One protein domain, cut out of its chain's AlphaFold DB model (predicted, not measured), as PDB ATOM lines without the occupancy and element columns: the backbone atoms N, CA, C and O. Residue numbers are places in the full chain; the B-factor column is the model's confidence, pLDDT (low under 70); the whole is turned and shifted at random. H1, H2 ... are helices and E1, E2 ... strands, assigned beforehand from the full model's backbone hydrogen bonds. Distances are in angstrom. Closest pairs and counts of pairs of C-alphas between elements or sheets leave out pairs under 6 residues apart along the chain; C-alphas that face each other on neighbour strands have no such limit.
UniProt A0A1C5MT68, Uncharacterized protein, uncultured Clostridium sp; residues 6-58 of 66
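AT A GLANCE: This is residues 6 to 58 of the 66 residues of an uncharacterized protein of uncultured Clostridium sp (UniProt A0A1C5MT68). This is a narrow, twisted sheet of four antiparallel strands, E1 to E4, whose strands run lengthwise in the domain; the short helix H1, after E4, folds back and only grazes the sheet. A long link without a named element, residues 10 to 23, loops from the edge strand E1 over to the edge strand E2, and its residues 20 to 21 pair with E3. The printed part has 53 residues with four named strands and one named helix, in the order E1, E2, E3, E4, H1 along the chain, while the sheet's order is E1, E4, E3, E2. The class is mixed, helices and strands, and the four strands form a Greek key, in which three strands in a row are a meander and the first is the antiparallel neighbour of the fourth. The whole is compact, with a radius of gyration of the C-alphas of 10.8 A, and elongated, with spans of 31 by 19 by 16 A.

HOW THE PARTS SIT: Start at E1, residues 6 to 9, an edge strand, and look for its antiparallel neighbour E4, residues 41 to 48. Their directions stand at 166 degrees; N 6 and O 47 are 2.9 A apart, and N 47 and O 6 are 2.8 A apart, both within hydrogen-bond range. Go on along the backbone to residues 20 to 21, which pair antiparallel with residues 36 to 37 of E3, residues 31 to 38. Next comes E2, residues 24 to 26, the other edge strand, apart from E1 and from E4. E2 and E3 form a hairpin at 157 degrees, with N 26 and O 31 within hydrogen-bond range at 2.8 A. E3 and E4 form a second hairpin at 158 degrees; here N 36 and O 44 are 2.8 A apart, and N 48 and O 32 are 3.0 A apart, both within hydrogen-bond range. E2, E3 and E4 are a meander, each strand the antiparallel neighbour of the one before. Look at Gly 44, where E4 bends by 51 degrees. From edge to edge of the sheet the strands' lines turn by 43 degrees. Last comes H1, residues 51 to 57, which is on the sheet but only grazes it. The closest C-alphas of H1 and E4 are those of Leu 54 and Cys 48, 6.8 A apart, and the closest of H1 and E3 are those of Ser 51 and Tyr 32, 7.6 A apart. In H1 every O i to N i+4 pair is within hydrogen-bond range.

IN THESE COORDINATES: Find C-alpha 6 at (-35.870, 26.352, -43.893), where E1 begins; it runs 10.0 A to C-alpha 9. E2 goes from Thr 24 to Tyr 26, 6.5 A. Find C-alpha 31 at (-35.362, 21.150, -53.483); from there E3 runs 22.9 A to Lys 38. E4 runs 21.1 A from Lys 41 to Cys 48. H1 runs 9.7 A from Ser 51 to Ala 57, whose C-alpha is at (-33.648, 34.876, -47.786).

THE WHOLE: Look for the two C-alphas farthest apart at Gly 12 and Asn 28, 31.9 A from each other. The first and last printed C-alphas, those of Gln 6 and Phe 58, are 12.1 A apart. The printed part has no cut. The link from E1 to E2, with 14 residues, is long; the links from E2 to E3, E3 to E4 and E4 to H1 are tight. In the B-factor column of this predicted model you will find a mean pLDDT of the printed part of 96.0, and no printed residue is under 70.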
ATOM      1  N   GLN A   6     -36.209  26.948 -45.178       95.88
ATOM      2  CA  GLN A   6     -35.870  26.352 -43.893       95.88
ATOM      3  C   GLN A   6     -34.386  26.598 -43.666       95.88
ATOM      4  O   GLN A   6     -33.579  26.046 -44.397       95.88
ATOM      5  N   VAL A   7     -34.055  27.464 -42.711       96.19
ATOM      6  CA  VAL A   7     -32.677  27.794 -42.328       96.19
ATOM      7  C   VAL A   7     -32.422  27.237 -40.934       96.19
ATOM      8  O   VAL A   7     -33.221  27.515 -40.029       96.19
ATOM      9  N   ASP A   8     -31.324  26.505 -40.764       97.06
ATOM     10  CA  ASP A   8     -30.809  26.052 -39.473       97.06
ATOM     11  C   ASP A   8     -29.418  26.652 -39.230       97.06
ATOM     12  O   ASP A   8     -28.464  26.371 -39.948       97.06
ATOM     13  N   MET A   9     -29.310  27.532 -38.231       97.69
ATOM     14  CA  MET A   9     -28.059  28.219 -37.892       97.69
ATOM     15  C   MET A   9     -27.397  27.560 -36.689       97.69
ATOM     16  O   MET A   9     -28.060  27.186 -35.722       97.69
ATOM     17  N   TRP A  10     -26.069  27.493 -36.698       97.25
ATOM     18  CA  TRP A  10     -25.281  26.836 -35.661       97.25
ATOM     19  C   TRP A  10     -24.444  27.836 -34.857       97.25
ATOM     20  O   TRP A  10     -24.141  28.940 -35.308       97.25
ATOM     21  N   TYR A  11     -24.042  27.441 -33.646       92.69
ATOM     22  CA  TYR A  11     -23.084  28.165 -32.788       92.69
ATOM     23  C   TYR A  11     -23.450  29.622 -32.440       92.69
ATOM     24  O   TYR A  11     -22.571  30.421 -32.131       92.69
ATOM     25  N   GLY A  12     -24.739  29.973 -32.472       94.75
ATOM     26  CA  GLY A  12     -25.209  31.335 -32.189       94.75
ATOM     27  C   GLY A  12     -24.989  32.334 -33.329       94.75
ATOM     28  O   GLY A  12     -25.194  33.525 -33.117       94.75
ATOM     29  N   ASN A  13     -24.596  31.866 -34.519       96.06
ATOM     30  CA  ASN A  13     -24.518  32.709 -35.710       96.06
ATOM     31  C   ASN A  13     -25.918  33.106 -36.195       96.06
ATOM     32  O   ASN A  13     -26.911  32.421 -35.932       96.06
ATOM     33  N   VAL A  14     -25.983  34.191 -36.964       96.38
ATOM     34  CA  VAL A  14     -27.197  34.637 -37.656       96.38
ATOM     35  C   VAL A  14     -26.952  34.659 -39.161       96.38
ATOM     36  O   VAL A  14     -25.829  34.877 -39.612       96.38
ATOM     37  N   LYS A  15     -27.992  34.383 -39.954       95.50
ATOM     38  CA  LYS A  15     -27.838  34.201 -41.406       95.50
ATOM     39  C   LYS A  15     -27.403  35.480 -42.119       95.50
ATOM     40  O   LYS A  15     -26.780  35.403 -43.165       95.50
ATOM     41  N   GLU A  16     -27.718  36.638 -41.546       96.62
ATOM     42  CA  GLU A  16     -27.371  37.965 -42.054       96.62
ATOM     43  C   GLU A  16     -25.855  38.226 -42.040       96.62
ATOM     44  O   GLU A  16     -25.386  39.118 -42.736       96.62
ATOM     45  N   GLU A  17     -25.084  37.446 -41.275       96.06
ATOM     46  CA  GLU A  17     -23.618  37.509 -41.242       96.06
ATOM     47  C   GLU A  17     -22.947  36.574 -42.256       96.06
ATOM     48  O   GLU A  17     -21.717  36.506 -42.292       96.06
ATOM     49  N   ALA A  18     -23.727  35.815 -43.028       97.44
ATOM     50  CA  ALA A  18     -23.179  34.925 -44.038       97.44
ATOM     51  C   ALA A  18     -22.501  35.721 -45.159       97.44
ATOM     52  O   ALA A  18     -23.051  36.721 -45.624       97.44
ATOM     53  N   ASP A  19     -21.349  35.231 -45.615       97.56
ATOM     54  CA  ASP A  19     -20.593  35.761 -46.756       97.56
ATOM     55  C   ASP A  19     -20.624  34.834 -47.980       97.56
ATOM     56  O   ASP A  19     -20.138  35.192 -49.053       97.56
ATOM     57  N   GLY A  20     -21.242  33.658 -47.848       97.44
ATOM     58  CA  GLY A  20     -21.461  32.747 -48.958       97.44
ATOM     59  C   GLY A  20     -22.418  31.617 -48.615       97.44
ATOM     60  O   GLY A  20     -22.669  31.304 -47.450       97.44
ATOM     61  N   ILE A  21     -22.938  30.969 -49.653       97.25
ATOM     62  CA  ILE A  21     -23.680  29.715 -49.540       97.25
ATOM     63  C   ILE A  21     -23.209  28.743 -50.620       97.25
ATOM     64  O   ILE A  21     -22.792  29.154 -51.703       97.25
ATOM     65  N   SER A  22     -23.293  27.443 -50.346       96.56
ATOM     66  CA  SER A  22     -23.295  26.443 -51.415       96.56
ATOM     67  C   SER A  22     -24.726  26.199 -51.872       96.56
ATOM     68  O   SER A  22     -25.650  26.322 -51.077       96.56
ATOM     69  N   VAL A  23     -24.919  25.833 -53.138       95.88
ATOM     70  CA  VAL A  23     -26.244  25.507 -53.673       95.88
ATOM     71  C   VAL A  23     -26.174  24.188 -54.424       95.88
ATOM     72  O   VAL A  23     -25.315  23.975 -55.274       95.88
ATOM     73  N   THR A  24     -27.074  23.264 -54.110       95.62
ATOM     74  CA  THR A  24     -27.224  21.999 -54.834       95.62
ATOM     75  C   THR A  24     -28.700  21.706 -55.041       95.62
ATOM     76  O   THR A  24     -29.468  21.663 -54.079       95.62
ATOM     77  N   PHE A  25     -29.097  21.487 -56.295       94.56
ATOM     78  CA  PHE A  25     -30.460  21.096 -56.642       94.56
ATOM     79  C   PHE A  25     -30.624  19.572 -56.593       94.56
ATOM     80  O   PHE A  25     -29.897  18.830 -57.255       94.56
ATOM     81  N   TYR A  26     -31.604  19.106 -55.822       94.81
ATOM     82  CA  TYR A  26     -31.971  17.703 -55.673       94.81
ATOM     83  C   TYR A  26     -33.237  17.418 -56.497       94.81
ATOM     84  O   TYR A  26     -34.349  17.677 -56.026       94.81
ATOM     85  N   PRO A  27     -33.117  16.841 -57.710       94.31
ATOM     86  CA  PRO A  27     -34.253  16.674 -58.621       94.31
ATOM     87  C   PRO A  27     -35.328  15.727 -58.074       94.31
ATOM     88  O   PRO A  27     -36.505  15.899 -58.369       94.31
ATOM     89  N   ASN A  28     -34.943  14.767 -57.230       95.38
ATOM     90  CA  ASN A  28     -35.871  13.795 -56.648       95.38
ATOM     91  C   ASN A  28     -36.864  14.425 -55.659       95.38
ATOM     92  O   ASN A  28     -37.963  13.903 -55.492       95.38
ATOM     93  N   SER A  29     -36.487  15.521 -54.994       92.38
ATOM     94  CA  SER A  29     -37.357  16.242 -54.055       92.38
ATOM     95  C   SER A  29     -37.786  17.623 -54.559       92.38
ATOM     96  O   SER A  29     -38.669  18.238 -53.957       92.38
ATOM     97  N   GLY A  30     -37.211  18.094 -55.673       93.81
ATOM     98  CA  GLY A  30     -37.449  19.435 -56.205       93.81
ATOM     99  C   GLY A  30     -36.988  20.520 -55.234       93.81
ATOM    100  O   GLY A  30     -37.683  21.516 -55.049       93.81
ATOM    101  N   GLU A  31     -35.866  20.288 -54.553       95.75
ATOM    102  CA  GLU A  31     -35.362  21.150 -53.483       95.75
ATOM    103  C   GLU A  31     -33.937  21.607 -53.766       95.75
ATOM    104  O   GLU A  31     -33.103  20.835 -54.238       95.75
ATOM    105  N   TYR A  32     -33.637  22.843 -53.391       95.94
ATOM    106  CA  TYR A  32     -32.279  23.314 -53.190       95.94
ATOM    107  C   TYR A  32     -31.866  23.039 -51.751       95.94
ATOM    108  O   TYR A  32     -32.645  23.263 -50.819       95.94
ATOM    109  N   ARG A  33     -30.631  22.580 -51.573       96.44
ATOM    110  CA  ARG A  33     -29.986  22.440 -50.266       96.44
ATOM    111  C   ARG A  33     -28.585  23.008 -50.333       96.44
ATOM    112  O   ARG A  33     -27.969  22.993 -51.401       96.44
ATOM    113  N   GLY A  34     -28.087  23.457 -49.196       96.81
ATOM    114  CA  GLY A  34     -26.789  24.096 -49.150       96.81
ATOM    115  C   GLY A  34     -26.326  24.422 -47.748       96.81
ATOM    116  O   GLY A  34     -27.116  24.462 -46.808       96.81
ATOM    117  N   ASN A  35     -25.029  24.663 -47.639       98.12
ATOM    118  CA  ASN A  35     -24.385  25.143 -46.430       98.12
ATOM    119  C   ASN A  35     -24.285  26.668 -46.484       98.12
ATOM    120  O   ASN A  35     -24.111  27.244 -47.557       98.12
ATOM    121  N   ILE A  36     -24.335  27.295 -45.318       98.19
ATOM    122  CA  ILE A  36     -24.171  28.733 -45.116       98.19
ATOM    123  C   ILE A  36     -22.778  28.967 -44.546       98.19
ATOM    124  O   ILE A  36     -22.377  28.289 -43.596       98.19
ATOM    125  N   TYR A  37     -22.044  29.917 -45.114       98.00
ATOM    126  CA  TYR A  37     -20.646  30.179 -44.798       98.00
ATOM    127  C   TYR A  37     -20.432  31.579 -44.226       98.00
ATOM    128  O   TYR A  37     -21.154  32.519 -44.556       98.00
ATOM    129  N   LYS A  38     -19.429  31.674 -43.353       97.62
ATOM    130  CA  LYS A  38     -18.804  32.913 -42.885       97.62
ATOM    131  C   LYS A  38     -17.322  32.658 -42.644       97.62
ATOM    132  O   LYS A  38     -16.974  31.697 -41.950       97.62
ATOM    133  N   ASP A  39     -16.447  33.477 -43.214       96.38
ATOM    134  CA  ASP A  39     -14.988  33.368 -43.120       96.38
ATOM    135  C   ASP A  39     -14.478  31.948 -43.457       96.38
ATOM    136  O   ASP A  39     -13.616  31.380 -42.780       96.38
ATOM    137  N   GLY A  40     -15.079  31.323 -44.478       95.81
ATOM    138  CA  GLY A  40     -14.758  29.960 -44.921       95.81
ATOM    139  C   GLY A  40     -15.217  28.832 -43.983       95.81
ATOM    140  O   GLY A  40     -14.903  27.667 -44.230       95.81
ATOM    141  N   LYS A  41     -15.964  29.136 -42.916       97.25
ATOM    142  CA  LYS A  41     -16.533  28.150 -41.984       97.25
ATOM    143  C   LYS A  41     -18.018  27.959 -42.242       97.25
ATOM    144  O   LYS A  41     -18.724  28.927 -42.498       97.25
ATOM    145  N   ILE A  42     -18.498  26.725 -42.102       97.94
ATOM    146  CA  ILE A  42     -19.934  26.439 -42.158       97.94
ATOM    147  C   ILE A  42     -20.576  26.892 -40.844       97.94
ATOM    148  O   ILE A  42     -20.190  26.432 -39.767       97.94
ATOM    149  N   ILE A  43     -21.553  27.787 -40.945       98.00
ATOM    150  CA  ILE A  43     -22.284  28.372 -39.815       98.00
ATOM    151  C   ILE A  43     -23.763  27.970 -39.777       98.00
ATOM    152  O   ILE A  43     -24.474  28.374 -38.861       98.00
ATOM    153  N   GLY A  44     -24.221  27.178 -40.742       98.25
ATOM    154  CA  GLY A  44     -25.584  26.672 -40.818       98.25
ATOM    155  C   GLY A  44     -25.849  25.960 -42.138       98.25
ATOM    156  O   GLY A  44     -24.960  25.859 -42.988       98.25
ATOM    157  N   ASP A  45     -27.081  25.514 -42.323       98.19
ATOM    158  CA  ASP A  45     -27.573  24.969 -43.580       98.19
ATOM    159  C   ASP A  45     -28.981  25.484 -43.911       98.19
ATOM    160  O   ASP A  45     -29.634  26.198 -43.138       98.19
ATOM    161  N   TYR A  46     -29.425  25.183 -45.130       97.44
ATOM    162  CA  TYR A  46     -30.778  25.492 -45.549       97.44
ATOM    163  C   TYR A  46     -31.370  24.445 -46.496       97.44
ATOM    164  O   TYR A  46     -30.676  23.677 -47.166       97.44
ATOM    165  N   THR A  47     -32.698  24.456 -46.590       97.06
ATOM    166  CA  THR A  47     -33.469  23.774 -47.633       97.06
ATOM    167  C   THR A  47     -34.599  24.678 -48.126       97.06
ATOM    168  O   THR A  47     -35.335  25.261 -47.327       97.06
ATOM    169  N   CYS A  48     -34.776  24.788 -49.442       95.31
ATOM    170  CA  CYS A  48     -35.901  25.504 -50.051       95.31
ATOM    171  C   CYS A  48     -36.352  24.857 -51.367       95.31
ATOM    172  O   CYS A  48     -35.693  23.962 -51.889       95.31
ATOM    173  N   LYS A  49     -37.486  25.309 -51.913       95.19
ATOM    174  CA  LYS A  49     -38.031  24.827 -53.199       95.19
ATOM    175  C   LYS A  49     -38.015  25.877 -54.312       95.19
ATOM    176  O   LYS A  49     -38.459  25.597 -55.419       95.19
ATOM    177  N   SER A  50     -37.520  27.078 -54.026       93.50
ATOM    178  CA  SER A  50     -37.534  28.213 -54.946       93.50
ATOM    179  C   SER A  50     -36.217  28.973 -54.851       93.50
ATOM    180  O   SER A  50     -35.796  29.337 -53.754       93.50
ATOM    181  N   SER A  51     -35.584  29.211 -56.002       92.19
ATOM    182  CA  SER A  51     -34.381  30.045 -56.108       92.19
ATOM    183  C   SER A  51     -34.686  31.506 -55.780       92.19
ATOM    184  O   SER A  51     -33.926  32.129 -55.054       92.19
ATOM    185  N   VAL A  52     -35.852  32.015 -56.190       93.75
ATOM    186  CA  VAL A  52     -36.304  33.374 -55.846       93.75
ATOM    187  C   VAL A  52     -36.459  33.531 -54.332       93.75
ATOM    188  O   VAL A  52     -36.007  34.511 -53.754       93.75
ATOM    189  N   GLU A  53     -37.046  32.535 -53.656       94.00
ATOM    190  CA  GLU A  53     -37.172  32.580 -52.192       94.00
ATOM    191  C   GLU A  53     -35.818  32.438 -51.486       94.00
ATOM    192  O   GLU A  53     -35.676  32.888 -50.349       94.00
ATOM    193  N   LEU A  54     -34.839  31.801 -52.136       94.75
ATOM    194  CA  LEU A  54     -33.478  31.697 -51.628       94.75
ATOM    195  C   LEU A  54     -32.747  33.041 -51.719       94.75
ATOM    196  O   LEU A  54     -32.148  33.456 -50.731       94.75
ATOM    197  N   GLU A  55     -32.851  33.732 -52.853       94.62
ATOM    198  CA  GLU A  55     -32.319  35.089 -53.040       94.62
ATOM    199  C   GLU A  55     -32.945  36.069 -52.033       94.62
ATOM    200  O   GLU A  55     -32.228  36.780 -51.330       94.62
ATOM    201  N   ASP A  56     -34.269  36.018 -51.850       94.25
ATOM    202  CA  ASP A  56     -34.980  36.820 -50.843       94.25
ATOM    203  C   ASP A  56     -34.521  36.524 -49.400       94.25
ATOM    204  O   ASP A  56     -34.607  37.386 -48.521       94.25
ATOM    205  N   ALA A  57     -34.084  35.291 -49.118       94.75
ATOM    206  CA  ALA A  57     -33.648  34.876 -47.786       94.75
ATOM    207  C   ALA A  57     -32.214  35.308 -47.452       94.75
ATOM    208  O   ALA A  57     -31.890  35.428 -46.264       94.75
ATOM    209  N   PHE A  58     -31.389  35.549 -48.473       95.75
ATOM    210  CA  PHE A  58     -29.998  35.978 -48.353       95.75
ATOM    211  C   PHE A  58     -29.728  37.219 -49.224       95.75
ATOM    212  O   PHE A  58     -28.873  37.171 -50.109       95.75
TER     213      PHE A  58